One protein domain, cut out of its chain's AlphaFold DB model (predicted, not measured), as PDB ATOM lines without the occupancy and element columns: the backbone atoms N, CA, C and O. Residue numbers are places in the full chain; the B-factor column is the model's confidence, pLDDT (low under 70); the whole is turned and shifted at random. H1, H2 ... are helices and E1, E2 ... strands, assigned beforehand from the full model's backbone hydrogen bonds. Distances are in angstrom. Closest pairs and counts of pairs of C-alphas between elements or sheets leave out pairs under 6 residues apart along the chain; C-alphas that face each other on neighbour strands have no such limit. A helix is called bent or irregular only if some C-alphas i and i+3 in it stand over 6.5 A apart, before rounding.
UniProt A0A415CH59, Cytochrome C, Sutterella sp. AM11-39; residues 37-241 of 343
ATOM      1  N   ASP A  37     -35.971  21.164-124.717       90.12
ATOM      2  CA  ASP A  37     -37.322  21.418-124.214       90.12
ATOM      3  C   ASP A  37     -37.733  20.260-123.288       90.12
ATOM      4  O   ASP A  37     -38.569  19.401-123.589       90.12
ATOM      5  N   ILE A  38     -37.013  20.159-122.169       91.06
ATOM      6  CA  ILE A  38     -37.180  19.093-121.181       91.06
ATOM      7  C   ILE A  38     -38.205  19.552-120.143       91.06
ATOM      8  O   ILE A  38     -37.878  20.248-119.176       91.06
ATOM      9  N   GLN A  39     -39.458  19.135-120.336       85.12
ATOM     10  CA  GLN A  39     -40.549  19.441-119.415       85.12
ATOM     11  C   GLN A  39     -40.208  19.025-117.976       85.12
ATOM     12  O   GLN A  39     -39.728  17.917-117.721       85.12
ATOM     13  N   GLY A  40     -40.460  19.939-117.036       88.56
ATOM     14  CA  GLY A  40     -40.226  19.732-115.605       88.56
ATOM     15  C   GLY A  40     -38.766  19.844-115.152       88.56
ATOM     16  O   GLY A  40     -38.509  19.629-113.972       88.56
ATOM     17  N   LYS A  41     -37.814  20.182-116.039       92.19
ATOM     18  CA  LYS A  41     -36.378  20.288-115.704       92.19
ATOM     19  C   LYS A  41     -35.719  21.608-116.176       92.19
ATOM     20  O   LYS A  41     -34.647  21.561-116.783       92.19
ATOM     21  N   PRO A  42     -36.303  22.797-115.916       90.81
ATOM     22  CA  PRO A  42     -35.745  24.069-116.394       90.81
ATOM     23  C   PRO A  42     -34.355  24.375-115.815       90.81
ATOM     24  O   PRO A  42     -33.476  24.835-116.543       90.81
ATOM     25  N   ASP A  43     -34.118  24.060-114.538       92.75
ATOM     26  CA  ASP A  43     -32.822  24.300-113.889       92.75
ATOM     27  C   ASP A  43     -31.707  23.435-114.484       92.75
ATOM     28  O   ASP A  43     -30.575  23.895-114.649       92.75
ATOM     29  N   PHE A  44     -32.035  22.204-114.891       93.69
ATOM     30  CA  PHE A  44     -31.101  21.344-115.607       93.69
ATOM     31  C   PHE A  44     -30.711  21.958-116.953       93.69
ATOM     32  O   PHE A  44     -29.522  22.098-117.225       93.69
ATOM     33  N   VAL A  45     -31.680  22.386-117.769       93.19
ATOM     34  CA  VAL A  45     -31.391  23.016-119.070       93.19
ATOM     35  C   VAL A  45     -30.553  24.285-118.887       93.19
ATOM     36  O   VAL A  45     -29.572  24.494-119.601       93.19
ATOM     37  N   LYS A  46     -30.849  25.089-117.860       92.19
ATOM     38  CA  LYS A  46     -30.039  26.257-117.494       92.19
ATOM     39  C   LYS A  46     -28.590  25.879-117.146       92.19
ATOM     40  O   LYS A  46     -27.663  26.561-117.579       92.19
ATOM     41  N   SER A  47     -28.372  24.772-116.431       92.00
ATOM     42  CA  SER A  47     -27.031  24.278-116.058       92.00
ATOM     43  C   SER A  47     -26.161  23.838-117.249       92.00
ATOM     44  O   SER A  47     -24.940  23.696-117.120       92.00
ATOM     45  N   LEU A  48     -26.764  23.636-118.427       91.25
ATOM     46  CA  LEU A  48     -26.045  23.296-119.657       91.25
ATOM     47  C   LEU A  48     -25.371  24.513-120.319       91.25
ATOM     48  O   LEU A  48     -24.538  24.325-121.207       91.25
ATOM     49  N   GLY A  49     -25.666  25.733-119.854       90.50
ATOM     50  CA  GLY A  49     -25.079  26.980-120.349       90.50
ATOM     51  C   GLY A  49     -25.788  27.559-121.578       90.50
ATOM     52  O   GLY A  49     -26.737  26.979-122.111       90.50
ATOM     53  N   ASP A  50     -25.322  28.721-122.037       87.88
ATOM     54  CA  ASP A  50     -26.025  29.557-123.025       87.88
ATOM     55  C   ASP A  50     -26.313  28.840-124.350       87.88
ATOM     56  O   ASP A  50     -27.388  29.007-124.928       87.88
ATOM     57  N   ALA A  51     -25.398  27.977-124.803       83.38
ATOM     58  CA  ALA A  51     -25.556  27.228-126.047       83.38
ATOM     59  C   ALA A  51     -26.804  26.324-126.043       83.38
ATOM     60  O   ALA A  51     -27.498  26.239-127.049       83.38
ATOM     61  N   ALA A  52     -27.131  25.698-124.907       85.94
ATOM     62  CA  ALA A  52     -28.317  24.848-124.758       85.94
ATOM     63  C   ALA A  52     -29.618  25.645-124.535       85.94
ATOM     64  O   ALA A  52     -30.710  25.107-124.713       85.94
ATOM     65  N   ASN A  53     -29.501  26.918-124.143       85.06
ATOM     66  CA  ASN A  53     -30.626  27.822-123.885       85.06
ATOM     67  C   ASN A  53     -30.950  28.720-125.093       85.06
ATOM     68  O   ASN A  53     -31.939  29.455-125.083       85.06
ATOM     69  N   THR A  54     -30.129  28.660-126.143       86.19
ATOM     70  CA  THR A  54     -30.319  29.434-127.368       86.19
ATOM     71  C   THR A  54     -31.342  28.747-128.268       86.19
ATOM     72  O   THR A  54     -31.219  27.564-128.587       86.19
ATOM     73  N   LYS A  55     -32.359  29.495-128.708       86.81
ATOM     74  CA  LYS A  55     -33.304  29.012-129.722       86.81
ATOM     75  C   LYS A  55     -32.601  28.897-131.067       86.81
ATOM     76  O   LYS A  55     -31.892  29.813-131.475       86.81
ATOM     77  N   ILE A  56     -32.833  27.789-131.759       87.50
ATOM     78  CA  ILE A  56     -32.231  27.530-133.065       87.50
ATOM     79  C   ILE A  56     -33.301  27.752-134.125       87.50
ATOM     80  O   ILE A  56     -34.254  26.975-134.228       87.50
ATOM     81  N   GLU A  57     -33.139  28.809-134.915       88.25
ATOM     82  CA  GLU A  57     -33.964  29.025-136.099       88.25
ATOM     83  C   GLU A  57     -33.621  27.969-137.151       88.25
ATOM     84  O   GLU A  57     -32.460  27.776-137.512       88.25
ATOM     85  N   ARG A  58     -34.643  27.248-137.611       88.75
ATOM     86  CA  ARG A  58     -34.534  26.228-138.654       88.75
ATOM     87  C   ARG A  58     -35.606  26.491-139.690       88.75
ATOM     88  O   ARG A  58     -36.730  26.860-139.349       88.75
ATOM     89  N   SER A  59     -35.284  26.238-140.949       92.94
ATOM     90  CA  SER A  59     -36.305  26.158-141.986       92.94
ATOM     91  C   SER A  59     -37.255  24.981-141.729       92.94
ATOM     92  O   SER A  59     -36.938  24.012-141.026       92.94
ATOM     93  N   THR A  60     -38.433  25.037-142.349       92.25
ATOM     94  CA  THR A  60     -39.405  23.937-142.325       92.25
ATOM     95  C   THR A  60     -38.795  22.628-142.832       92.25
ATOM     96  O   THR A  60     -39.037  21.569-142.258       92.25
ATOM     97  N   GLU A  61     -37.968  22.687-143.878       94.31
ATOM     98  CA  GLU A  61     -37.353  21.496-144.476       94.31
ATOM     99  C   GLU A  61     -36.248  20.901-143.593       94.31
ATOM    100  O   GLU A  61     -36.184  19.684-143.424       94.31
ATOM    101  N   GLU A  62     -35.433  21.735-142.939       92.06
ATOM    102  CA  GLU A  62     -34.462  21.260-141.944       92.06
ATOM    103  C   GLU A  62     -35.149  20.598-140.750       92.06
ATOM    104  O   GLU A  62     -34.707  19.545-140.288       92.06
ATOM    105  N   THR A  63     -36.255  21.184-140.284       92.00
ATOM    106  CA  THR A  63     -37.058  20.631-139.187       92.00
ATOM    107  C   THR A  63     -37.639  19.270-139.565       92.00
ATOM    108  O   THR A  63     -37.460  18.304-138.823       92.00
ATOM    109  N   LYS A  64     -38.253  19.144-140.750       93.56
ATOM    110  CA  LYS A  64     -38.772  17.860-141.253       93.56
ATOM    111  C   LYS A  64     -37.680  16.800-141.376       93.56
ATOM    112  O   LYS A  64     -37.898  15.662-140.966       93.56
ATOM    113  N   ARG A  65     -36.507  17.162-141.910       94.62
ATOM    114  CA  ARG A  65     -35.373  16.237-142.051       94.62
ATOM    115  C   ARG A  65     -34.911  15.714-140.692       94.62
ATOM    116  O   ARG A  65     -34.740  14.510-140.539       94.62
ATOM    117  N   LEU A  66     -34.758  16.604-139.710       92.19
ATOM    118  CA  LEU A  66     -34.346  16.230-138.358       92.19
ATOM    119  C   LEU A  66     -35.379  15.325-137.676       92.19
ATOM    120  O   LEU A  66     -35.013  14.332-137.056       92.19
ATOM    121  N   ILE A  67     -36.669  15.639-137.815       93.38
ATOM    122  CA  ILE A  67     -37.752  14.793-137.298       93.38
ATOM    123  C   ILE A  67     -37.690  13.401-137.925       93.38
ATOM    124  O   ILE A  67     -37.779  12.415-137.201       93.38
ATOM    125  N   ALA A  68     -37.521  13.308-139.247       95.06
ATOM    126  CA  ALA A  68     -37.439  12.028-139.942       95.06
ATOM    127  C   ALA A  68     -36.231  11.200-139.480       95.06
ATOM    128  O   ALA A  68     -36.373  10.007-139.227       95.06
ATOM    129  N   GLU A  69     -35.065  11.828-139.318       93.44
ATOM    130  CA  GLU A  69     -33.855  11.175-138.808       93.44
ATOM    131  C   GLU A  69     -34.067  10.622-137.392       93.44
ATOM    132  O   GLU A  69     -33.845   9.436-137.151       93.44
ATOM    133  N   VAL A  70     -34.574  11.453-136.474       93.31
ATOM    134  CA  VAL A  70     -34.844  11.044-135.088       93.31
ATOM    135  C   VAL A  70     -35.899   9.941-135.041       93.31
ATOM    136  O   VAL A  70     -35.715   8.949-134.340       93.31
ATOM    137  N   TYR A  71     -36.994  10.090-135.786       94.12
ATOM    138  CA  TYR A  71     -38.066   9.101-135.826       94.12
ATOM    139  C   TYR A  71     -37.565   7.750-136.339       94.12
ATOM    140  O   TYR A  71     -37.836   6.730-135.710       94.12
ATOM    141  N   ASN A  72     -36.812   7.736-137.442       94.94
ATOM    142  CA  ASN A  72     -36.297   6.503-138.033       94.94
ATOM    143  C   ASN A  72     -35.288   5.808-137.111       94.94
ATOM    144  O   ASN A  72     -35.396   4.599-136.928       94.94
ATOM    145  N   ASP A  73     -34.387   6.556-136.464       94.56
ATOM    146  CA  ASP A  73     -33.462   6.004-135.463       94.56
ATOM    147  C   ASP A  73     -34.221   5.371-134.283       94.56
ATOM    148  O   ASP A  73     -33.919   4.254-133.863       94.56
ATOM    149  N   LYS A  74     -35.266   6.034-133.761       95.75
ATOM    150  CA  LYS A  74     -36.059   5.472-132.649       95.75
ATOM    151  C   LYS A  74     -36.910   4.290-133.080       95.75
ATOM    152  O   LYS A  74     -37.057   3.347-132.303       95.75
ATOM    153  N   LEU A  75     -37.443   4.320-134.298       96.25
ATOM    154  CA  LEU A  75     -38.192   3.210-134.865       96.25
ATOM    155  C   LEU A  75     -37.298   1.984-135.051       96.25
ATOM    156  O   LEU A  75     -37.705   0.899-134.650       96.25
ATOM    157  N   GLU A  76     -36.091   2.149-135.598       95.88
ATOM    158  CA  GLU A  76     -35.123   1.061-135.754       95.88
ATOM    159  C   GLU A  76     -34.788   0.434-134.398       95.88
ATOM    160  O   GLU A  76     -34.926  -0.777-134.227       95.88
ATOM    161  N   GLN A  77     -34.438   1.258-133.405       97.81
ATOM    162  CA  GLN A  77     -34.152   0.795-132.044       97.81
ATOM    163  C   GLN A  77     -35.327   0.037-131.427       97.81
ATOM    164  O   GLN A  77     -35.165  -1.080-130.936       97.81
ATOM    165  N   HIS A  78     -36.522   0.630-131.475       98.12
ATOM    166  CA  HIS A  78     -37.713   0.040-130.878       98.12
ATOM    167  C   HIS A  78     -38.112  -1.257-131.584       98.12
ATOM    168  O   HIS A  78     -38.477  -2.214-130.905       98.12
ATOM    169  N   ALA A  79     -37.984  -1.330-132.913       97.81
ATOM    170  CA  ALA A  79     -38.281  -2.525-133.705       97.81
ATOM    171  C   ALA A  79     -37.418  -3.737-133.321       97.81
ATOM    172  O   ALA A  79     -37.846  -4.875-133.491       97.81
ATOM    173  N   MET A  80     -36.235  -3.502-132.747       97.44
ATOM    174  CA  MET A  80     -35.350  -4.546-132.225       97.44
ATOM    175  C   MET A  80     -35.666  -4.949-130.777       97.44
ATOM    176  O   MET A  80     -34.885  -5.668-130.163       97.44
ATOM    177  N   SER A  81     -36.759  -4.475-130.182       98.06
ATOM    178  CA  SER A  81     -37.062  -4.732-128.773       98.06
ATOM    179  C   SER A  81     -38.144  -5.794-128.572       98.06
ATOM    180  O   SER A  81     -39.077  -5.940-129.367       98.06
ATOM    181  N   LYS A  82     -38.113  -6.452-127.403       97.25
ATOM    182  CA  LYS A  82     -39.228  -7.290-126.928       97.25
ATOM    183  C   LYS A  82     -40.546  -6.520-126.824       97.25
ATOM    184  O   LYS A  82     -41.605  -7.123-126.970       97.25
ATOM    185  N   HIS A  83     -40.513  -5.208-126.585       97.94
ATOM    186  CA  HIS A  83     -41.732  -4.400-126.577       97.94
ATOM    187  C   HIS A  83     -42.403  -4.405-127.952       97.94
ATOM    188  O   HIS A  83     -43.606  -4.645-128.039       97.94
ATOM    189  N   PHE A  84     -41.630  -4.209-129.021       97.81
ATOM    190  CA  PHE A  84     -42.154  -4.271-130.382       97.81
ATOM    191  C   PHE A  84     -42.621  -5.678-130.761       97.81
ATOM    192  O   PHE A  84     -43.713  -5.818-131.304       97.81
ATOM    193  N   GLU A  85     -41.878  -6.725-130.379       97.38
ATOM    194  CA  GLU A  85     -42.306  -8.126-130.556       97.38
ATOM    195  C   GLU A  85     -43.685  -8.391-129.916       97.38
ATOM    196  O   GLU A  85     -44.498  -9.147-130.445       97.38
ATOM    197  N   LYS A  86     -43.984  -7.739-128.784       97.50
ATOM    198  CA  LYS A  86     -45.282  -7.825-128.091       97.50
ATOM    199  C   LYS A  86     -46.342  -6.848-128.615       97.50
ATOM    200  O   LYS A  86     -47.410  -6.743-128.016       97.50
ATOM    201  N   GLY A  87     -46.080  -6.155-129.722       97.44
ATOM    202  CA  GLY A  87     -47.030  -5.262-130.384       97.44
ATOM    203  C   GLY A  87     -47.131  -3.860-129.776       97.44
ATOM    204  O   GLY A  87     -48.061  -3.123-130.105       97.44
ATOM    205  N   LEU A  88     -46.205  -3.459-128.896       97.31
ATOM    206  CA  LEU A  88     -46.155  -2.080-128.409       97.31
ATOM    207  C   LEU A  88     -45.605  -1.175-129.516       97.31
ATOM    208  O   LEU A  88     -44.595  -1.477-130.149       97.31
ATOM    209  N   THR A  89     -46.239  -0.023-129.703       94.88
ATOM    210  CA  THR A  89     -45.847   0.996-130.686       94.88
ATOM    211  C   THR A  89     -45.534   2.316-129.985       94.88
ATOM    212  O   THR A  89     -45.770   2.462-128.783       94.88
ATOM    213  N   CYS A  90     -45.055   3.315-130.730       92.56
ATOM    214  CA  CYS A  90     -44.740   4.640-130.189       92.56
ATOM    215  C   CYS A  90     -45.921   5.236-129.398       92.56
ATOM    216  O   CYS A  90     -45.733   5.778-128.312       92.56
ATOM    217  N   VAL A  91     -47.150   5.071-129.907       91.75
ATOM    218  CA  VAL A  91     -48.388   5.609-129.307       91.75
ATOM    219  C   VAL A  91     -48.937   4.772-128.153       91.75
ATOM    220  O   VAL A  91     -49.884   5.180-127.476       91.75
ATOM    221  N   THR A  92     -48.362   3.593-127.904       94.62
ATOM    222  CA  THR A  92     -48.664   2.840-126.686       94.62
ATOM    223  C   THR A  92     -48.142   3.584-125.459       94.62
ATOM    224  O   THR A  92     -48.832   3.626-124.438       94.62
ATOM    225  N   CYS A  93     -46.961   4.201-125.580       94.31
ATOM    226  CA  CYS A  93     -46.281   4.884-124.482       94.31
ATOM    227  C   CYS A  93     -46.377   6.412-124.577       94.31
ATOM    228  O   CYS A  93     -46.625   7.052-123.560       94.31
ATOM    229  N   HIS A  94     -46.227   7.008-125.763       91.06
ATOM    230  CA  HIS A  94     -46.255   8.462-125.941       91.06
ATOM    231  C   HIS A  94     -47.658   8.995-126.240       91.06
ATOM    232  O   HIS A  94     -48.386   8.448-127.071       91.06
ATOM    233  N   ASP A  95     -48.014  10.114-125.607       87.31
ATOM    234  CA  ASP A  95     -49.288  10.798-125.834       87.31
ATOM    235  C   ASP A  95     -49.176  11.814-126.983       87.31
ATOM    236  O   ASP A  95     -48.901  12.994-126.778       87.31
ATOM    237  N   GLN A  96     -49.386  11.357-128.221       80.75
ATOM    238  CA  GLN A  96     -49.310  12.230-129.401       80.75
ATOM    239  C   GLN A  96     -50.347  13.364-129.395       80.75
ATOM    240  O   GLN A  96     -50.085  14.418-129.972       80.75
ATOM    241  N   GLN A  97     -51.502  13.173-128.746       80.06
ATOM    242  CA  GLN A  97     -52.545  14.200-128.693       80.06
ATOM    243  C   GLN A  97     -52.117  15.362-127.798       80.06
ATOM    244  O   GLN A  97     -52.241  16.516-128.201       80.06
ATOM    245  N   ARG A  98     -51.549  15.069-126.620       79.25
ATOM    246  CA  ARG A  98     -50.996  16.105-125.730       79.25
ATOM    247  C   ARG A  98     -49.759  16.792-126.301       79.25
ATOM    248  O   ARG A  98     -49.493  17.931-125.938       79.25
ATOM    249  N   GLN A  99     -49.028  16.120-127.188       77.50
ATOM    250  CA  GLN A  99     -47.825  16.666-127.817       77.50
ATOM    251  C   GLN A  99     -48.096  17.660-128.949       77.50
ATOM    252  O   GLN A  99     -47.197  18.408-129.320       77.50
ATOM    253  N   GLY A 100     -49.310  17.682-129.509       78.25
ATOM    254  CA  GLY A 100     -49.701  18.678-130.511       78.25
ATOM    255  C   GLY A 100     -48.986  18.575-131.867       78.25
ATOM    256  O   GLY A 100     -49.057  19.520-132.646       78.25
ATOM    257  N   GLY A 101     -48.312  17.459-132.174       81.69
ATOM    258  CA  GLY A 101     -47.619  17.235-133.452       81.69
ATOM    259  C   GLY A 101     -46.249  16.559-133.302       81.69
ATOM    260  O   GLY A 101     -45.914  16.103-132.211       81.69
ATOM    261  N   PRO A 102     -45.454  16.447-134.384       84.62
ATOM    262  CA  PRO A 102     -44.137  15.807-134.365       84.62
ATOM    263  C   PRO A 102     -42.973  16.753-134.016       84.62
ATOM    264  O   PRO A 102     -41.865  16.275-133.776       84.62
ATOM    265  N   ASP A 103     -43.202  18.067-133.966       86.19
ATOM    266  CA  ASP A 103     -42.149  19.090-133.838       86.19
ATOM    267  C   ASP A 103     -41.293  18.945-132.573       86.19
ATOM    268  O   ASP A 103     -40.113  19.300-132.567       86.19
ATOM    269  N   TRP A 104     -41.842  18.342-131.515       87.06
ATOM    270  CA  TRP A 104     -41.091  18.028-130.298       87.06
ATOM    271  C   TRP A 104     -39.886  17.112-130.564       87.06
ATOM    272  O   TRP A 104     -38.905  17.185-129.830       87.06
ATOM    273  N   MET A 105     -39.913  16.276-131.612       89.56
ATOM    274  CA  MET A 105     -38.804  15.376-131.960       89.56
ATOM    275  C   MET A 105     -37.573  16.129-132.485       89.56
ATOM    276  O   MET A 105     -36.453  15.626-132.374       89.56
ATOM    277  N   ALA A 106     -37.741  17.356-132.989       90.44
ATOM    278  CA  ALA A 106     -36.621  18.203-133.398       90.44
ATOM    279  C   ALA A 106     -35.777  18.677-132.196       90.44
ATOM    280  O   ALA A 106     -34.593  18.985-132.340       90.44
ATOM    281  N   LYS A 107     -36.346  18.673-130.985       91.50
ATOM    282  CA  LYS A 107     -35.708  19.141-129.744       91.50
ATOM    283  C   LYS A 107     -35.393  17.980-128.817       91.50
ATOM    284  O   LYS A 107     -35.987  16.912-128.937       91.50
ATOM    285  N   VAL A 108     -34.450  18.154-127.901       92.75
ATOM    286  CA  VAL A 108     -34.200  17.189-126.823       92.75
ATOM    287  C   VAL A 108     -35.252  17.403-125.745       92.75
ATOM    288  O   VAL A 108     -35.284  18.463-125.125       92.75
ATOM    289  N   THR A 109     -36.123  16.418-125.530       90.62
ATOM    290  CA  THR A 109     -37.317  16.582-124.689       90.62
ATOM    291  C   THR A 109     -37.479  15.494-123.635       90.62
ATOM    292  O   THR A 109     -36.814  14.456-123.657       90.62
ATOM    293  N   ASN A 110     -38.401  15.748-122.704       89.88
ATOM    294  CA  ASN A 110     -39.000  14.749-121.824       89.88
ATOM    295  C   ASN A 110     -40.510  14.708-122.117       89.88
ATOM    296  O   ASN A 110     -41.264  15.462-121.500       89.88
ATOM    297  N   PRO A 111     -40.940  13.944-123.136       87.94
ATOM    298  CA  PRO A 111     -42.306  14.002-123.640       87.94
ATOM    299  C   PRO A 111     -43.320  13.445-122.618       87.94
ATOM    300  O   PRO A 111     -43.009  12.468-121.938       87.94
ATOM    301  N   PRO A 112     -44.554  13.983-122.542       85.12
ATOM    302  CA  PRO A 112     -45.645  13.382-121.785       85.12
ATOM    303  C   PRO A 112     -45.882  11.917-122.161       85.12
ATOM    304  O   PRO A 112     -46.002  11.551-123.337       85.12
ATOM    305  N   MET A 113     -46.002  11.085-121.130       90.19
ATOM    306  CA  MET A 113     -46.203   9.647-121.258       90.19
ATOM    307  C   MET A 113     -47.660   9.277-120.963       90.19
ATOM    308  O   MET A 113     -48.245   9.732-119.981       90.19
ATOM    309  N   LYS A 114     -48.237   8.416-121.804       93.00
ATOM    310  CA  LYS A 114     -49.511   7.720-121.569       93.00
ATOM    311  C   LYS A 114     -49.328   6.501-120.665       93.00
ATOM    312  O   LYS A 114     -50.236   6.157-119.913       93.00
ATOM    313  N   LYS A 115     -48.177   5.836-120.788       94.56
ATOM    314  CA  LYS A 115     -47.769   4.697-119.965       94.56
ATOM    315  C   LYS A 115     -46.325   4.855-119.525       94.56
ATOM    316  O   LYS A 115     -45.477   5.302-120.293       94.56
ATOM    317  N   THR A 116     -46.070   4.446-118.299       94.81
ATOM    318  CA  THR A 116     -44.759   4.397-117.656       94.81
ATOM    319  C   THR A 116     -44.286   2.949-117.529       94.81
ATOM    320  O   THR A 116     -45.063   2.012-117.724       94.81
ATOM    321  N   CYS A 117     -43.009   2.741-117.200       97.12
ATOM    322  CA  CYS A 117     -42.444   1.400-117.034       97.12
ATOM    323  C   CYS A 117     -43.217   0.594-115.973       97.12
ATOM    324  O   CYS A 117     -43.583  -0.558-116.209       97.12
ATOM    325  N   GLN A 118     -43.516   1.225-114.835       96.31
ATOM    326  CA  GLN A 118     -44.197   0.611-113.695       96.31
ATOM    327  C   GLN A 118     -45.650   0.197-113.966       96.31
ATOM    328  O   GLN A 118     -46.151  -0.681-113.267       96.31
ATOM    329  N   ASP A 119     -46.310   0.745-114.994       97.25
ATOM    330  CA  ASP A 119     -47.678   0.339-115.349       97.25
ATOM    331  C   ASP A 119     -47.749  -1.123-115.823       97.25
ATOM    332  O   ASP A 119     -48.796  -1.761-115.716       97.25
ATOM    333  N   CYS A 120     -46.643  -1.652-116.361       97.81
ATOM    334  CA  CYS A 120     -46.533  -3.036-116.834       97.81
ATOM    335  C   CYS A 120     -45.527  -3.865-116.018       97.81
ATOM    336  O   CYS A 120     -45.713  -5.069-115.853       97.81
ATOM    337  N   HIS A 121     -44.468  -3.237-115.500       98.19
ATOM    338  CA  HIS A 121     -43.386  -3.887-114.754       98.19
ATOM    339  C   HIS A 121     -43.543  -3.689-113.244       98.19
ATOM    340  O   HIS A 121     -42.673  -3.136-112.573       98.19
ATOM    341  N   THR A 122     -44.680  -4.131-112.704       98.38
ATOM    342  CA  THR A 122     -45.054  -3.890-111.301       98.38
ATOM    343  C   THR A 122     -44.113  -4.566-110.309       98.38
ATOM    344  O   THR A 122     -43.791  -3.974-109.285       98.38
ATOM    345  N   VAL A 123     -43.611  -5.766-110.624       98.50
ATOM    346  CA  VAL A 123     -42.631  -6.468-109.778       98.50
ATOM    347  C   VAL A 123     -41.308  -5.709-109.738       98.50
ATOM    348  O   VAL A 123     -40.753  -5.508-108.667       98.50
ATOM    349  N   GLN A 124     -40.809  -5.252-110.887       98.44
ATOM    350  CA  GLN A 124     -39.569  -4.479-110.949       98.44
ATOM    351  C   GLN A 124     -39.719  -3.136-110.226       98.44
ATOM    352  O   GLN A 124     -38.798  -2.716-109.534       98.44
ATOM    353  N   ALA A 125     -40.881  -2.486-110.348       98.00
ATOM    354  CA  ALA A 125     -41.184  -1.245-109.643       98.00
ATOM    355  C   ALA A 125     -41.235  -1.442-108.119       98.00
ATOM    356  O   ALA A 125     -40.630  -0.664-107.384       98.00
ATOM    357  N   ASP A 126     -41.896  -2.504-107.648       97.75
ATOM    358  CA  ASP A 126     -41.926  -2.885-106.232       97.75
ATOM    359  C   ASP A 126     -40.512  -3.163-105.706       97.75
ATOM    360  O   ASP A 126     -40.075  -2.561-104.727       97.75
ATOM    361  N   MET A 127     -39.733  -3.975-106.427       97.56
ATOM    362  CA  MET A 127     -38.341  -4.257-106.082       97.56
ATOM    363  C   MET A 127     -37.502  -2.979-106.022       97.56
ATOM    364  O   MET A 127     -36.816  -2.754-105.026       97.56
ATOM    365  N   GLN A 128     -37.582  -2.116-107.037       96.19
ATOM    366  CA  GLN A 128     -36.858  -0.844-107.076       96.19
ATOM    367  C   GLN A 128     -37.272   0.089-105.932       96.19
ATOM    368  O   GLN A 128     -36.424   0.809-105.413       96.19
ATOM    369  N   SER A 129     -38.522   0.041-105.460       96.56
ATOM    370  CA  SER A 129     -38.969   0.836-104.305       96.56
ATOM    371  C   SER A 129     -38.215   0.502-103.006       96.56
ATOM    372  O   SER A 129     -38.132   1.327-102.096       96.56
ATOM    373  N   HIS A 130     -37.600  -0.684-102.935       97.00
ATOM    374  CA  HIS A 130     -36.755  -1.118-101.823       97.00
ATOM    375  C   HIS A 130     -35.262  -0.828-102.029       97.00
ATOM    376  O   HIS A 130     -34.437  -1.160-101.166       97.00
ATOM    377  N   THR A 131     -34.879  -0.235-103.160       94.50
ATOM    378  CA  THR A 131     -33.487   0.111-103.420       94.50
ATOM    379  C   THR A 131     -33.022   1.232-102.498       94.50
ATOM    380  O   THR A 131     -33.773   2.134-102.130       94.50
ATOM    381  N   ARG A 132     -31.742   1.196-102.125       90.44
ATOM    382  CA  ARG A 132     -31.103   2.281-101.361       90.44
ATOM    383  C   ARG A 132     -30.097   3.054-102.201       90.44
ATOM    384  O   ARG A 132     -29.990   4.263-102.047       90.44
ATOM    385  N   SER A 133     -29.374   2.361-103.079       90.56
ATOM    386  CA  SER A 133     -28.280   2.932-103.871       90.56
ATOM    387  C   SER A 133     -28.763   3.717-105.089       90.56
ATOM    388  O   SER A 133     -28.132   4.698-105.453       90.56
ATOM    389  N   HIS A 134     -29.877   3.304-105.699       94.81
ATOM    390  CA  HIS A 134     -30.411   3.899-106.931       94.81
ATOM    391  C   HIS A 134     -31.811   4.493-106.734       94.81
ATOM    392  O   HIS A 134     -32.591   4.560-107.676       94.81
ATOM    393  N   LYS A 135     -32.153   4.894-105.502       91.38
ATOM    394  CA  LYS A 135     -33.522   5.303-105.131       91.38
ATOM    395  C   LYS A 135     -34.004   6.556-105.871       91.38
ATOM    396  O   LYS A 135     -35.199   6.716-106.075       91.38
ATOM    397  N   ASP A 136     -33.061   7.404-106.277       89.38
ATOM    398  CA  ASP A 136     -33.311   8.667-106.973       89.38
ATOM    399  C   ASP A 136     -33.116   8.522-108.498       89.38
ATOM    400  O   ASP A 136     -33.153   9.508-109.227       89.38
ATOM    401  N   VAL A 137     -32.889   7.297-108.995       91.75
ATOM    402  CA  VAL A 137     -32.666   7.011-110.419       91.75
ATOM    403  C   VAL A 137     -33.915   6.367-111.017       91.75
ATOM    404  O   VAL A 137     -34.340   5.288-110.597       91.75
ATOM    405  N   ASP A 138     -34.483   7.022-112.029       92.81
ATOM    406  CA  ASP A 138     -35.613   6.507-112.807       92.81
ATOM    407  C   ASP A 138     -35.204   5.288-113.660       92.81
ATOM    408  O   ASP A 138     -34.063   5.189-114.122       92.81
ATOM    409  N   CYS A 139     -36.150   4.387-113.939       96.88
ATOM    410  CA  CYS A 139     -36.015   3.255-114.861       96.88
ATOM    411  C   CYS A 139     -35.302   3.636-116.171       96.88
ATOM    412  O   CYS A 139     -34.407   2.925-116.645       96.88
ATOM    413  N   ILE A 140     -35.674   4.781-116.753       96.50
ATOM    414  CA  ILE A 140     -35.115   5.256-118.023       96.50
ATOM    415  C   ILE A 140     -33.636   5.649-117.899       96.50
ATOM    416  O   ILE A 140     -32.932   5.661-118.905       96.50
ATOM    417  N   GLY A 141     -33.145   5.937-116.690       96.25
ATOM    418  CA  GLY A 141     -31.753   6.300-116.430       96.25
ATOM    419  C   GLY A 141     -30.760   5.176-116.733       96.25
ATOM    420  O   GLY A 141     -29.637   5.464-117.144       96.25
ATOM    421  N   CYS A 142     -31.181   3.915-116.605       98.06
ATOM    422  CA  CYS A 142     -30.354   2.745-116.924       98.06
ATOM    423  C   CYS A 142     -30.789   2.057-118.224       98.06
ATOM    424  O   CYS A 142     -29.944   1.614-119.002       98.06
ATOM    425  N   HIS A 143     -32.101   1.949-118.460       98.62
ATOM    426  CA  HIS A 143     -32.661   1.169-119.572       98.62
ATOM    427  C   HIS A 143     -32.789   1.953-120.878       98.62
ATOM    428  O   HIS A 143     -32.886   1.366-121.956       98.62
ATOM    429  N   MET A 144     -32.809   3.279-120.797       97.88
ATOM    430  CA  MET A 144     -32.965   4.163-121.943       97.88
ATOM    431  C   MET A 144     -31.956   5.312-121.835       97.88
ATOM    432  O   MET A 144     -32.366   6.463-121.687       97.88
ATOM    433  N   PRO A 145     -30.639   5.037-121.849       97.06
ATOM    434  CA  PRO A 145     -29.640   6.093-121.747       97.06
ATOM    435  C   PRO A 145     -29.716   7.046-122.941       97.06
ATOM    436  O   PRO A 145     -30.106   6.648-124.044       97.06
ATOM    437  N   ASN A 146     -29.291   8.294-122.753       96.56
ATOM    438  CA  ASN A 146     -28.936   9.117-123.901       96.56
ATOM    439  C   ASN A 146     -27.701   8.533-124.600       96.56
ATOM    440  O   ASN A 146     -26.677   8.284-123.963       96.56
ATOM    441  N   ILE A 147     -27.815   8.347-125.911       95.81
ATOM    442  CA  ILE A 147     -26.782   7.784-126.780       95.81
ATOM    443  C   ILE A 147     -26.455   8.756-127.925       95.81
ATOM    444  O   ILE A 147     -27.287   9.610-128.269       95.81
ATOM    445  N   PRO A 148     -25.243   8.674-128.497       93.94
ATOM    446  CA  PRO A 148     -24.888   9.377-129.720       93.94
ATOM    447  C   PRO A 148     -25.508   8.674-130.934       93.94
ATOM    448  O   PRO A 148     -26.144   7.627-130.816       93.94
ATOM    449  N   VAL A 149     -25.291   9.230-132.125       90.62
ATOM    450  CA  VAL A 149     -25.510   8.480-133.371       90.62
ATOM    451  C   VAL A 149     -24.527   7.309-133.457       90.62
ATOM    452  O   VAL A 149     -23.392   7.421-132.990       90.62
ATOM    453  N   VAL A 150     -24.948   6.204-134.080       90.69
ATOM    454  CA  VAL A 150     -24.235   4.906-134.095       90.69
ATOM    455  C   VAL A 150     -22.755   5.034-134.474       90.69
ATOM    456  O   VAL A 150     -21.884   4.475-133.812       90.69
ATOM    457  N   SER A 151     -22.445   5.853-135.480       89.12
ATOM    458  CA  SER A 151     -21.078   6.072-135.971       89.12
ATOM    459  C   SER A 151     -20.149   6.819-135.006       89.12
ATOM    460  O   SER A 151     -18.943   6.848-135.240       89.12
ATOM    461  N   LYS A 152     -20.683   7.421-133.936       91.25
ATOM    462  CA  LYS A 152     -19.940   8.224-132.951       91.25
ATOM    463  C   LYS A 152     -19.897   7.606-131.550       91.25
ATOM    464  O   LYS A 152     -19.447   8.270-130.620       91.25
ATOM    465  N   PHE A 153     -20.338   6.357-131.371       89.75
ATOM    466  CA  PHE A 153     -20.362   5.692-130.057       89.75
ATOM    467  C   PHE A 153     -18.996   5.709-129.358       89.75
ATOM    468  O   PHE A 153     -18.884   6.197-128.237       89.75
ATOM    469  N   GLU A 154     -17.945   5.245-130.036       86.50
ATOM    470  CA  GLU A 154     -16.595   5.186-129.461       86.50
ATOM    471  C   GLU A 154     -16.023   6.574-129.144       86.50
ATOM    472  O   GLU A 154     -15.335   6.763-128.141       86.50
ATOM    473  N   GLU A 155     -16.311   7.569-129.985       89.88
ATOM    474  CA  GLU A 155     -15.853   8.939-129.770       89.88
ATOM    475  C   GLU A 155     -16.560   9.586-128.576       89.88
ATOM    476  O   GLU A 155     -15.903  10.187-127.728       89.88
ATOM    477  N   ALA A 156     -17.877   9.412-128.470       91.31
ATOM    478  CA  ALA A 156     -18.667   9.961-127.377       91.31
ATOM    479  C   ALA A 156     -18.230   9.412-126.011       91.31
ATOM    480  O   ALA A 156     -18.250  10.148-125.028       91.31
ATOM    481  N   LEU A 157     -17.754   8.161-125.944       90.06
ATOM    482  CA  LEU A 157     -17.224   7.563-124.712       90.06
ATOM    483  C   LEU A 157     -15.975   8.268-124.162       90.06
ATOM    484  O   LEU A 157     -15.662   8.108-122.984       90.06
ATOM    485  N   LYS A 158     -15.288   9.094-124.961       88.38
ATOM    486  CA  LYS A 158     -14.189   9.939-124.467       88.38
ATOM    487  C   LYS A 158     -14.681  11.048-123.534       88.38
ATOM    488  O   LYS A 158     -13.876  11.610-122.798       88.38
ATOM    489  N   GLY A 159     -15.972  11.387-123.579       86.06
ATOM    490  CA  GLY A 159     -16.588  12.386-122.705       86.06
ATOM    491  C   GLY A 159     -16.110  13.821-122.925       86.06
ATOM    492  O   GLY A 159     -16.337  14.675-122.075       86.06
ATOM    493  N   THR A 160     -15.439  14.100-124.045       87.19
ATOM    494  CA  THR A 160     -14.906  15.434-124.362       87.19
ATOM    495  C   THR A 160     -15.957  16.379-124.939       87.19
ATOM    496  O   THR A 160     -15.778  17.593-124.889       87.19
ATOM    497  N   ASP A 161     -17.043  15.841-125.495       89.38
ATOM    498  CA  ASP A 161     -18.122  16.610-126.110       89.38
ATOM    499  C   ASP A 161     -19.417  16.461-125.303       89.38
ATOM    500  O   ASP A 161     -20.019  15.387-125.233       89.38
ATOM    501  N   ARG A 162     -19.861  17.578-124.713       87.69
ATOM    502  CA  ARG A 162     -21.047  17.654-123.851       87.69
ATOM    503  C   ARG A 162     -22.340  17.262-124.572       87.69
ATOM    504  O   ARG A 162     -23.277  16.807-123.918       87.69
ATOM    505  N   PHE A 163     -22.402  17.451-125.891       92.69
ATOM    506  CA  PHE A 163     -23.612  17.274-126.698       92.69
ATOM    507  C   PHE A 163     -23.538  16.072-127.642       92.69
ATOM    508  O   PHE A 163     -24.447  15.872-128.447       92.69
ATOM    509  N   ALA A 164     -22.508  15.230-127.516       92.19
ATOM    510  CA  ALA A 164     -22.372  14.033-128.338       92.19
ATOM    511  C   ALA A 164     -23.511  13.021-128.117       92.19
ATOM    512  O   ALA A 164     -23.932  12.373-129.072       92.19
ATOM    513  N   ALA A 165     -24.033  12.898-126.889       94.50
ATOM    514  CA  ALA A 165     -25.067  11.929-126.519       94.50
ATOM    515  C   ALA A 165     -26.266  12.612-125.842       94.50
ATOM    516  O   ALA A 165     -26.270  12.873-124.640       94.50
ATOM    517  N   VAL A 166     -27.301  12.907-126.630       93.94
ATOM    518  CA  VAL A 166     -28.467  13.707-126.193       93.94
ATOM    519  C   VAL A 166     -29.811  13.046-126.492       93.94
ATOM    520  O   VAL A 166     -30.853  13.547-126.072       93.94
ATOM    521  N   ARG A 167     -29.823  11.940-127.248       93.69
ATOM    522  CA  ARG A 167     -31.058  11.279-127.683       93.69
ATOM    523  C   ARG A 167     -31.256   9.972-126.940       93.69
ATOM    524  O   ARG A 167     -30.388   9.108-126.956       93.69
ATOM    525  N   ARG A 168     -32.439   9.810-126.356       95.56
ATOM    526  CA  ARG A 168     -32.790   8.654-125.537       95.56
ATOM    527  C   ARG A 168     -32.891   7.361-126.358       95.56
ATOM    528  O   ARG A 168     -33.581   7.334-127.381       95.56
ATOM    529  N   ALA A 169     -32.222   6.301-125.915       97.44
ATOM    530  CA  ALA A 169     -32.281   4.987-126.549       97.44
ATOM    531  C   ALA A 169     -33.639   4.293-126.322       97.44
ATOM    532  O   ALA A 169     -34.236   4.440-125.259       97.44
ATOM    533  N   HIS A 170     -34.106   3.508-127.296       97.81
ATOM    534  CA  HIS A 170     -35.352   2.721-127.243       97.81
ATOM    535  C   HIS A 170     -35.082   1.214-127.418       97.81
ATOM    536  O   HIS A 170     -35.813   0.510-128.108       97.81
ATOM    537  N   LEU A 171     -34.002   0.727-126.797       97.31
ATOM    538  CA  LEU A 171     -33.563  -0.679-126.837       97.31
ATOM    539  C   LEU A 171     -33.974  -1.453-125.570       97.31
ATOM    540  O   LEU A 171     -34.288  -2.639-125.640       97.31
ATOM    541  N   TYR A 172     -34.056  -0.762-124.425       97.94
ATOM    542  CA  TYR A 172     -34.546  -1.218-123.111       97.94
ATOM    543  C   TYR A 172     -33.740  -2.335-122.432       97.94
ATOM    544  O   TYR A 172     -33.391  -2.218-121.259       97.94
ATOM    545  N   LYS A 173     -33.470  -3.445-123.119       97.94
ATOM    546  CA  LYS A 173     -32.773  -4.605-122.557       97.94
ATOM    547  C   LYS A 173     -31.333  -4.233-122.219       97.94
ATOM    548  O   LYS A 173     -30.600  -3.832-123.108       97.94
ATOM    549  N   ILE A 174     -30.901  -4.440-120.978       98.62
ATOM    550  CA  ILE A 174     -29.483  -4.318-120.612       98.62
ATOM    551  C   ILE A 174     -28.795  -5.673-120.818       98.62
ATOM    552  O   ILE A 174     -29.271  -6.700-120.316       98.62
ATOM    553  N   ASN A 175     -27.679  -5.677-121.545       97.88
ATOM    554  CA  ASN A 175     -26.777  -6.815-121.658       97.88
ATOM    555  C   ASN A 175     -25.634  -6.661-120.649       97.88
ATOM    556  O   ASN A 175     -24.925  -5.662-120.651       97.88
ATOM    557  N   THR A 176     -25.478  -7.657-119.775       96.94
ATOM    558  CA  THR A 176     -24.511  -7.632-118.658       96.94
ATOM    559  C   THR A 176     -23.173  -8.300-118.984       96.94
ATOM    560  O   THR A 176     -22.323  -8.436-118.103       96.94
ATOM    561  N   ASP A 177     -22.986  -8.748-120.227       96.19
ATOM    562  CA  ASP A 177     -21.703  -9.263-120.694       96.19
ATOM    563  C   ASP A 177     -20.672  -8.126-120.770       96.19
ATOM    564  O   ASP A 177     -20.917  -7.070-121.352       96.19
ATOM    565  N   ALA A 178     -19.497  -8.362-120.189       97.19
ATOM    566  CA  ALA A 178     -18.394  -7.413-120.150       97.19
ATOM    567  C   ALA A 178     -17.842  -7.057-121.542       97.19
ATOM    568  O   ALA A 178     -17.170  -6.035-121.682       97.19
ATOM    569  N   GLN A 179     -18.094  -7.893-122.553       96.12
ATOM    570  CA  GLN A 179     -17.621  -7.712-123.929       96.12
ATOM    571  C   GLN A 179     -18.730  -7.296-124.903       96.12
ATOM    572  O   GLN A 179     -18.459  -7.105-126.087       96.12
ATOM    573  N   ALA A 180     -19.976  -7.161-124.440       96.31
ATOM    574  CA  ALA A 180     -21.061  -6.710-125.299       96.31
ATOM    575  C   ALA A 180     -20.837  -5.260-125.746       96.31
ATOM    576  O   ALA A 180     -20.385  -4.426-124.974       96.31
ATOM    577  N   SER A 181     -21.196  -4.937-126.979       95.44
ATOM    578  CA  SER A 181     -21.190  -3.560-127.471       95.44
ATOM    579  C   SER A 181     -22.545  -3.269-128.081       95.44
ATOM    580  O   SER A 181     -23.047  -4.094-128.844       95.44
ATOM    581  N   MET A 182     -23.132  -2.111-127.783       95.56
ATOM    582  CA  MET A 182     -24.387  -1.673-128.410       95.56
ATOM    583  C   MET A 182     -24.293  -1.526-129.928       95.56
ATOM    584  O   MET A 182     -25.320  -1.518-130.603       95.56
ATOM    585  N   VAL A 183     -23.080  -1.386-130.463       95.44
ATOM    586  CA  VAL A 183     -22.839  -1.181-131.890       95.44
ATOM    587  C   VAL A 183     -21.774  -2.129-132.417       95.44
ATOM    588  O   VAL A 183     -20.850  -2.523-131.702       95.44
ATOM    589  N   THR A 184     -21.889  -2.462-133.693       95.00
ATOM    590  CA  THR A 184     -20.912  -3.256-134.430       95.00
ATOM    591  C   THR A 184     -20.724  -2.681-135.828       95.00
ATOM    592  O   THR A 184     -21.545  -1.894-136.308       95.00
ATOM    593  N   LYS A 185     -19.627  -3.048-136.487       93.12
ATOM    594  CA  LYS A 185     -19.333  -2.614-137.851       93.12
ATOM    595  C   LYS A 185     -19.786  -3.681-138.842       93.12
ATOM    596  O   LYS A 185     -19.160  -4.729-138.968       93.12
ATOM    597  N   ASP A 186     -20.859  -3.379-139.554       92.50
ATOM    598  CA  ASP A 186     -21.326  -4.122-140.714       92.50
ATOM    599  C   ASP A 186     -20.480  -3.755-141.955       92.50
ATOM    600  O   ASP A 186     -20.216  -2.568-142.189       92.50
ATOM    601  N   PRO A 187     -20.021  -4.737-142.753       91.50
ATOM    602  CA  PRO A 187     -19.201  -4.474-143.937       91.50
ATOM    603  C   PRO A 187     -19.873  -3.603-145.008       91.50
ATOM    604  O   PRO A 187     -19.175  -2.872-145.707       91.50
ATOM    605  N   GLU A 188     -21.199  -3.677-145.145       92.81
ATOM    606  CA  GLU A 188     -21.963  -2.992-146.196       92.81
ATOM    607  C   GLU A 188     -22.624  -1.712-145.679       92.81
ATOM    608  O   GLU A 188     -22.622  -0.681-146.350       92.81
ATOM    609  N   LYS A 189     -23.184  -1.770-144.468       88.69
ATOM    610  CA  LYS A 189     -23.975  -0.693-143.858       88.69
ATOM    611  C   LYS A 189     -23.149   0.224-142.959       88.69
ATOM    612  O   LYS A 189     -23.639   1.265-142.531       88.69
ATOM    613  N   GLY A 190     -21.895  -0.133-142.676       91.44
ATOM    614  CA  GLY A 190     -21.051   0.595-141.737       91.44
ATOM    615  C   GLY A 190     -21.454   0.323-140.288       91.44
ATOM    616  O   GLY A 190     -21.731  -0.809-139.912       91.44
ATOM    617  N   TRP A 191     -21.440   1.343-139.434       93.75
ATOM    618  CA  TRP A 191     -21.810   1.168-138.027       93.75
ATOM    619  C   TRP A 191     -23.317   0.932-137.876       93.75
ATOM    620  O   TRP A 191     -24.113   1.762-138.311       93.75
ATOM    621  N   VAL A 192     -23.694  -0.168-137.222       95.19
ATOM    622  CA  VAL A 192     -25.087  -0.564-136.951       95.19
ATOM    623  C   VAL A 192     -25.269  -0.946-135.483       95.19
ATOM    624  O   VAL A 192     -24.294  -1.241-134.786       95.19
ATOM    625  N   TYR A 193     -26.513  -0.975-135.005       96.69
ATOM    626  CA  TYR A 193     -26.815  -1.526-133.685       96.69
ATOM    627  C   TYR A 193     -26.572  -3.037-133.645       96.69
ATOM    628  O   TYR A 193     -26.970  -3.779-134.547       96.69
ATOM    629  N   SER A 194     -25.941  -3.493-132.569       96.62
ATOM    630  CA  SER A 194     -25.747  -4.912-132.293       96.62
ATOM    631  C   SER A 194     -27.066  -5.585-131.924       96.62
ATOM    632  O   SER A 194     -27.948  -4.979-131.312       96.62
ATOM    633  N   ARG A 195     -27.157  -6.877-132.241       95.75
ATOM    634  CA  ARG A 195     -28.275  -7.757-131.893       95.75
ATOM    635  C   ARG A 195     -27.763  -8.931-131.072       95.75
ATOM    636  O   ARG A 195     -26.645  -9.400-131.287       95.75
ATOM    637  N   ASP A 196     -28.553  -9.369-130.103       94.75
ATOM    638  CA  ASP A 196     -28.281 -10.582-129.348       94.75
ATOM    639  C   ASP A 196     -28.700 -11.838-130.137       94.75
ATOM    640  O   ASP A 196     -29.139 -11.781-131.285       94.75
ATOM    641  N   LYS A 197     -28.545 -13.011-129.518       94.00
ATOM    642  CA  LYS A 197     -28.890 -14.303-130.132       94.00
ATOM    643  C   LYS A 197     -30.389 -14.483-130.429       94.00
ATOM    644  O   LYS A 197     -30.741 -15.422-131.135       94.00
ATOM    645  N   GLU A 198     -31.253 -13.658-129.841       93.94
ATOM    646  CA  GLU A 198     -32.703 -13.641-130.070       93.94
ATOM    647  C   GLU A 198     -33.103 -12.548-131.076       93.94
ATOM    648  O   GLU A 198     -34.291 -12.293-131.260       93.94
ATOM    649  N   ASP A 199     -32.117 -11.945-131.755       95.12
ATOM    650  CA  ASP A 199     -32.274 -10.833-132.693       95.12
ATOM    651  C   ASP A 199     -32.820  -9.546-132.042       95.12
ATOM    652  O   ASP A 199     -33.442  -8.706-132.698       95.12
ATOM    653  N   HIS A 200     -32.566  -9.356-130.739       97.56
ATOM    654  CA  HIS A 200     -32.934  -8.131-130.029       97.56
ATOM    655  C   HIS A 200     -31.754  -7.198-129.815       97.56
ATOM    656  O   HIS A 200     -30.638  -7.605-129.494       97.56
ATOM    657  N   GLY A 201     -32.023  -5.907-129.963       97.88
ATOM    658  CA  GLY A 201     -31.092  -4.854-129.608       97.88
ATOM    659  C   GLY A 201     -30.984  -4.717-128.089       97.88
ATOM    660  O   GLY A 201     -31.909  -5.045-127.342       97.88
ATOM    661  N   PHE A 202     -29.845  -4.220-127.618       98.38
ATOM    662  CA  PHE A 202     -29.569  -4.096-126.190       98.38
ATOM    663  C   PHE A 202     -28.769  -2.834-125.873       98.38
ATOM    664  O   PHE A 202     -28.137  -2.238-126.738       98.38
ATOM    665  N   VAL A 203     -28.798  -2.448-124.604       98.38
ATOM    666  CA  VAL A 203     -27.953  -1.442-123.971       98.38
ATOM    667  C   VAL A 203     -26.812  -2.169-123.272       98.38
ATOM    668  O   VAL A 203     -27.053  -3.092-122.494       98.38
ATOM    669  N   ASP A 204     -25.575  -1.792-123.559       97.88
ATOM    670  CA  ASP A 204     -24.414  -2.351-122.873       97.88
ATOM    671  C   ASP A 204     -24.194  -1.664-121.512       97.88
ATOM    672  O   ASP A 204     -24.827  -0.657-121.173       97.88
ATOM    673  N   LEU A 205     -23.337  -2.243-120.677       98.38
ATOM    674  CA  LEU A 205     -23.128  -1.752-119.317       98.38
ATOM    675  C   LEU A 205     -22.418  -0.395-119.288       98.38
ATOM    676  O   LEU A 205     -22.687   0.403-118.385       98.38
ATOM    677  N   GLN A 206     -21.555  -0.103-120.266       97.06
ATOM    678  CA  GLN A 206     -20.913   1.207-120.350       97.06
ATOM    679  C   GLN A 206     -21.957   2.306-120.548       97.06
ATOM    680  O   GLN A 206     -21.943   3.289-119.810       97.06
ATOM    681  N   TRP A 207     -22.895   2.134-121.480       97.38
ATOM    682  CA  TRP A 207     -23.946   3.122-121.721       97.38
ATOM    683  C   TRP A 207     -25.016   3.136-120.628       97.38
ATOM    684  O   TRP A 207     -25.525   4.202-120.271       97.38
ATOM    685  N   SER A 208     -25.331   1.982-120.041       97.88
ATOM    686  CA  SER A 208     -26.316   1.899-118.963       97.88
ATOM    687  C   SER A 208     -25.842   2.598-117.682       97.88
ATOM    688  O   SER A 208     -26.602   3.361-117.088       97.88
ATOM    689  N   CYS A 209     -24.582   2.393-117.278       97.75
ATOM    690  CA  CYS A 209     -24.103   2.785-115.946       97.75
ATOM    691  C   CYS A 209     -23.012   3.871-115.964       97.75
ATOM    692  O   CYS A 209     -22.945   4.695-115.053       97.75
ATOM    693  N   GLY A 210     -22.140   3.866-116.977       96.62
ATOM    694  CA  GLY A 210     -20.906   4.663-117.024       96.62
ATOM    695  C   GLY A 210     -20.834   5.673-118.172       96.62
ATOM    696  O   GLY A 210     -19.736   6.125-118.513       96.62
ATOM    697  N   ARG A 211     -21.961   6.012-118.811       96.12
ATOM    698  CA  ARG A 211     -21.974   6.912-119.974       96.12
ATOM    699  C   ARG A 211     -21.499   8.319-119.598       96.12
ATOM    700  O   ARG A 211     -22.010   8.887-118.633       96.12
ATOM    701  N   PRO A 212     -20.598   8.935-120.374       94.56
ATOM    702  CA  PRO A 212     -20.224  10.331-120.187       94.56
ATOM    703  C   PRO A 212     -21.229  11.249-120.905       94.56
ATOM    704  O   PRO A 212     -20.891  11.924-121.874       94.56
ATOM    705  N   ALA A 213     -22.491  11.243-120.462       95.31
ATOM    706  CA  ALA A 213     -23.581  12.004-121.082       95.31
ATOM    707  C   ALA A 213     -24.067  13.147-120.163       95.31
ATOM    708  O   ALA A 213     -25.151  13.062-119.591       95.31
ATOM    709  N   PRO A 214     -23.298  14.240-120.001       92.75
ATOM    710  CA  PRO A 214     -23.649  15.350-119.102       92.75
ATOM    711  C   PRO A 214     -24.910  16.129-119.517       92.75
ATOM    712  O   PRO A 214     -25.460  16.879-118.716       92.75
ATOM    713  N   ALA A 215     -25.367  15.979-120.766       93.75
ATOM    714  CA  ALA A 215     -26.625  16.536-121.267       93.75
ATOM    715  C   ALA A 215     -27.834  15.587-121.086       93.75
ATOM    716  O   ALA A 215     -28.907  15.822-121.644       93.75
ATOM    717  N   ASP A 216     -27.683  14.528-120.288       95.06
ATOM    718  CA  ASP A 216     -28.765  13.660-119.826       95.06
ATOM    719  C   ASP A 216     -29.163  14.038-118.393       95.06
ATOM    720  O   ASP A 216     -28.379  13.899-117.454       95.06
ATOM    721  N   TRP A 217     -30.402  14.493-118.205       93.81
ATOM    722  CA  TRP A 217     -30.885  14.893-116.880       93.81
ATOM    723  C   TRP A 217     -30.882  13.731-115.880       93.81
ATOM    724  O   TRP A 217     -30.674  13.954-114.692       93.81
ATOM    725  N   THR A 218     -31.027  12.489-116.355       95.00
ATOM    726  CA  THR A 218     -30.979  11.301-115.487       95.00
ATOM    727  C   THR A 218     -29.565  11.000-114.999       95.00
ATOM    728  O   THR A 218     -29.398  10.464-113.906       95.00
ATOM    729  N   VAL A 219     -28.537  11.403-115.759       95.06
ATOM    730  CA  VAL A 219     -27.141  11.345-115.303       95.06
ATOM    731  C   VAL A 219     -26.906  12.377-114.208       95.06
ATOM    732  O   VAL A 219     -26.296  12.056-113.195       95.06
ATOM    733  N   CYS A 220     -27.427  13.596-114.375       92.00
ATOM    734  CA  CYS A 220     -27.321  14.652-113.367       92.00
ATOM    735  C   CYS A 220     -27.976  14.243-112.035       92.00
ATOM    736  O   CYS A 220     -27.346  14.321-110.984       92.00
ATOM    737  N   GLU A 221     -29.201  13.717-112.077       92.50
ATOM    738  CA  GLU A 221     -29.910  13.245-110.876       92.50
ATOM    739  C   GLU A 221     -29.236  12.037-110.223       92.50
ATOM    740  O   GLU A 221     -29.202  11.923-108.999       92.50
ATOM    741  N   GLY A 222     -28.592  11.192-111.028       94.00
ATOM    742  CA  GLY A 222     -27.706  10.132-110.560       94.00
ATOM    743  C   GLY A 222     -26.336  10.615-110.068       94.00
ATOM    744  O   GLY A 222     -25.425   9.790-109.984       94.00
ATOM    745  N   ARG A 223     -26.145  11.917-109.792       95.25
ATOM    746  CA  ARG A 223     -24.864  12.533-109.382       95.25
ATOM    747  C   ARG A 223     -23.716  12.222-110.346       95.25
ATOM    748  O   ARG A 223     -22.609  11.861-109.947       95.25
ATOM    749  N   GLY A 224     -24.013  12.287-111.639       94.12
ATOM    750  CA  GLY A 224     -23.069  11.973-112.703       94.12
ATOM    751  C   GLY A 224     -22.869  10.479-112.972       94.12
ATOM    752  O   GLY A 224     -21.997  10.131-113.773       94.12
ATOM    753  N   CYS A 225     -23.655   9.604-112.334       96.62
ATOM    754  CA  CYS A 225     -23.567   8.144-112.429       96.62
ATOM    755  C   CYS A 225     -22.129   7.644-112.196       96.62
ATOM    756  O   CYS A 225     -21.440   8.140-111.308       96.62
ATOM    757  N   HIS A 226     -21.663   6.655-112.964       97.75
ATOM    758  CA  HIS A 226     -20.373   6.000-112.731       97.75
ATOM    759  C   HIS A 226     -19.275   6.388-113.732       97.75
ATOM    760  O   HIS A 226     -18.226   5.748-113.766       97.75
ATOM    761  N   SER A 227     -19.497   7.410-114.565       96.00
ATOM    762  CA  SER A 227     -18.511   7.824-115.569       96.00
ATOM    763  C   SER A 227     -17.392   8.676-114.954       96.00
ATOM    764  O   SER A 227     -17.699   9.619-114.224       96.00
ATOM    765  N   PRO A 228     -16.111   8.475-115.316       95.19
ATOM    766  CA  PRO A 228     -15.023   9.355-114.886       95.19
ATOM    767  C   PRO A 228     -15.188  10.810-115.334       95.19
ATOM    768  O   PRO A 228     -14.605  11.700-114.722       95.19
ATOM    769  N   ALA A 229     -15.955  11.052-116.400       93.38
ATOM    770  CA  ALA A 229     -16.158  12.386-116.953       93.38
ATOM    771  C   ALA A 229     -17.220  13.204-116.201       93.38
ATOM    772  O   ALA A 229     -17.170  14.431-116.233       93.38
ATOM    773  N   THR A 230     -18.191  12.544-115.563       93.44
ATOM    774  CA  THR A 230     -19.374  13.214-114.995       93.44
ATOM    775  C   THR A 230     -19.593  12.938-113.516       93.44
ATOM    776  O   THR A 230     -20.287  13.720-112.879       93.44
ATOM    777  N   SER A 231     -19.054  11.844-112.971       96.50
ATOM    778  CA  SER A 231     -19.400  11.361-111.633       96.50
ATOM    779  C   SER A 231     -18.930  12.285-110.511       96.50
ATOM    780  O   SER A 231     -17.766  12.675-110.444       96.50
ATOM    781  N   GLU A 232     -19.841  12.541-109.576       96.19
ATOM    782  CA  GLU A 232     -19.596  13.195-108.288       96.19
ATOM    783  C   GLU A 232     -19.637  12.185-107.124       96.19
ATOM    784  O   GLU A 232     -19.762  12.563-105.953       96.19
ATOM    785  N   LEU A 233     -19.623  10.884-107.436       96.44
ATOM    786  CA  LEU A 233     -19.611   9.810-106.449       96.44
ATOM    787  C   LEU A 233     -18.204   9.609-105.868       96.44
ATOM    788  O   LEU A 233     -17.202  10.119-106.374       96.44
ATOM    789  N   ASP A 234     -18.121   8.823-104.794       96.88
ATOM    790  CA  ASP A 234     -16.835   8.426-104.226       96.88
ATOM    791  C   ASP A 234     -15.984   7.683-105.262       96.88
ATOM    792  O   ASP A 234     -16.498   6.920-106.079       96.88
ATOM    793  N   LYS A 235     -14.655   7.835-105.183       95.00
ATOM    794  CA  LYS A 235     -13.706   7.276-106.168       95.00
ATOM    795  C   LYS A 235     -13.877   5.775-106.434       95.00
ATOM    796  O   LYS A 235     -13.547   5.324-107.523       95.00
ATOM    797  N   GLY A 236     -14.364   5.009-105.457       96.12
ATOM    798  CA  GLY A 236     -14.623   3.571-105.600       96.12
ATOM    799  C   GLY A 236     -15.853   3.217-106.447       96.12
ATOM    800  O   GLY A 236     -16.036   2.050-106.768       96.12
ATOM    801  N   LEU A 237     -16.683   4.201-106.801       97.06
ATOM    802  CA  LEU A 237     -17.896   4.055-107.611       97.06
ATOM    803  C   LEU A 237     -17.734   4.657-109.014       97.06
ATOM    804  O   LEU A 237     -18.718   4.811-109.733       97.06
ATOM    805  N   ILE A 238     -16.513   5.030-109.398       97.88
ATOM    806  CA  ILE A 238     -16.200   5.590-110.711       97.88
ATOM    807  C   ILE A 238     -15.515   4.500-111.531       97.88
ATOM    808  O   ILE A 238     -14.410   4.077-111.189       97.88
ATOM    809  N   TYR A 239     -16.155   4.070-112.617       97.44
ATOM    810  CA  TYR A 239     -15.708   2.933-113.420       97.44
ATOM    811  C   TYR A 239     -15.175   3.396-114.773       97.44
ATOM    812  O   TYR A 239     -15.844   4.105-115.522       97.44
ATOM    813  N   LYS A 240     -13.953   2.986-115.103       94.81
ATOM    814  CA  LYS A 240     -13.235   3.415-116.313       94.81
ATOM    815  C   LYS A 240     -13.544   2.562-117.533       94.81
ATOM    816  O   LYS A 240     -13.166   2.935-118.642       94.81
ATOM    817  N   SER A 241     -14.171   1.411-117.333       95.81
ATOM    818  CA  SER A 241     -14.471   0.477-118.406       95.81
ATOM    819  C   SER A 241     -15.712  -0.345-118.116       95.81
ATOM    820  O   SER A 241     -16.112  -0.554-116.965       95.81
TER     821      SER A 241
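Overview. This is residues 37 to 241 of the 343 residues of the protein "Cytochrome C" of Sutterella sp. AM11-39 (UniProt A0A415CH59). Short helices and long loops make up a domain with one long helix, H3, running along one side and a small two-strand hairpin, E1 and E2, with H10 packed on it. Near the middle, H9 packs on H11 among the loops, while H6 and H8 lie far out. The printed part has 205 residues, with ten helices, H1 to H10, followed by E1, E2, H11 and H12; the sheet, in order E1 - E2, is antiparallel. The class is mostly helix, though under half of the residues, 84, are in named elements. The whole is compact, with a radius of gyration of the C-alphas of 17.0 A, and spans 48 by 42 by 40 A.

Along the chain. H1, residues 42 to 47, begins at C-alpha 42 at (-35.745, 24.069, -116.394), and H2 is residues 50 to 53. H3, residues 60 to 79, measures 27.9 A from C-alpha 60 at (-39.405, 23.937, -142.325) to C-alpha 79. Four helices of four residues follow: H4, residues 82 to 85; H5, 90 to 93; H6, 96 to 99; and H7, 103 to 106. H8, residues 122 to 129, is 10.4 A long, and H9 is residues 139 to 143. H10, residues 150 to 156, is 10.1 A long and irregular, with C-alphas 151 and 154 8.0 A apart. E1, residues 183 to 186, is 9.4 A long, and E2, residues 190 to 193, is 10.1 A long. H11 is residues 205 to 209, and H12, residues 217 to 221, ends at C-alpha 221 at (-29.910, 13.245, -110.876).

Arrangement. H1 and H2 touch only at the corner, closest at the C-alphas of Lys 46 and Asn 53, 6.6 A. H3 touches H7 with residues 63 to 71 alone, closest at the C-alphas of Ile 67 and Ala 106, 5.3 A. H4 is close to H3 but not clearly touching, with C-alphas 78 and 84 6.2 A apart. H5 and H6 meet only through their link, as do H6 and H7. H8 and H9 are apart. H9 touches H11, closest at the C-alphas of Cys 142 and Ser 208, 4.6 A. H9 and H12 only just touch, with 3 pairs of C-alphas within 8 A, the closest those of Gly 141 and Thr 218, 5.1 A. The closest C-alphas of H10 and E2 are those of Ser 151 and Trp 191, 5.4 A. In the hairpin E1 and E2, N 184 and O 192 are 2.9 A apart and N 186 and O 190 2.7 A, within hydrogen-bond range. Every O i to N i+4 pair is within that range in H1, H3, H8, H9, H11 and H12, while H2, H4, H5, H6 and H7 are too short for any O i to N i+4 pair; H10 has 1 of 3 O i to N i+4 pairs within range, beside 3 of 4 O i to N i+3 pairs.

Size, cuts and confidence. The C-alphas farthest apart, of Thr 60 and Gly 236, are 48.8 A apart. The printed part has no cut. The links from H7 to H8, H10 to E1 and E2 to H11 are long, and residues 222 to 241 hold no named element. The mean pLDDT of the printed part is 93.5, and no printed residue is under 70.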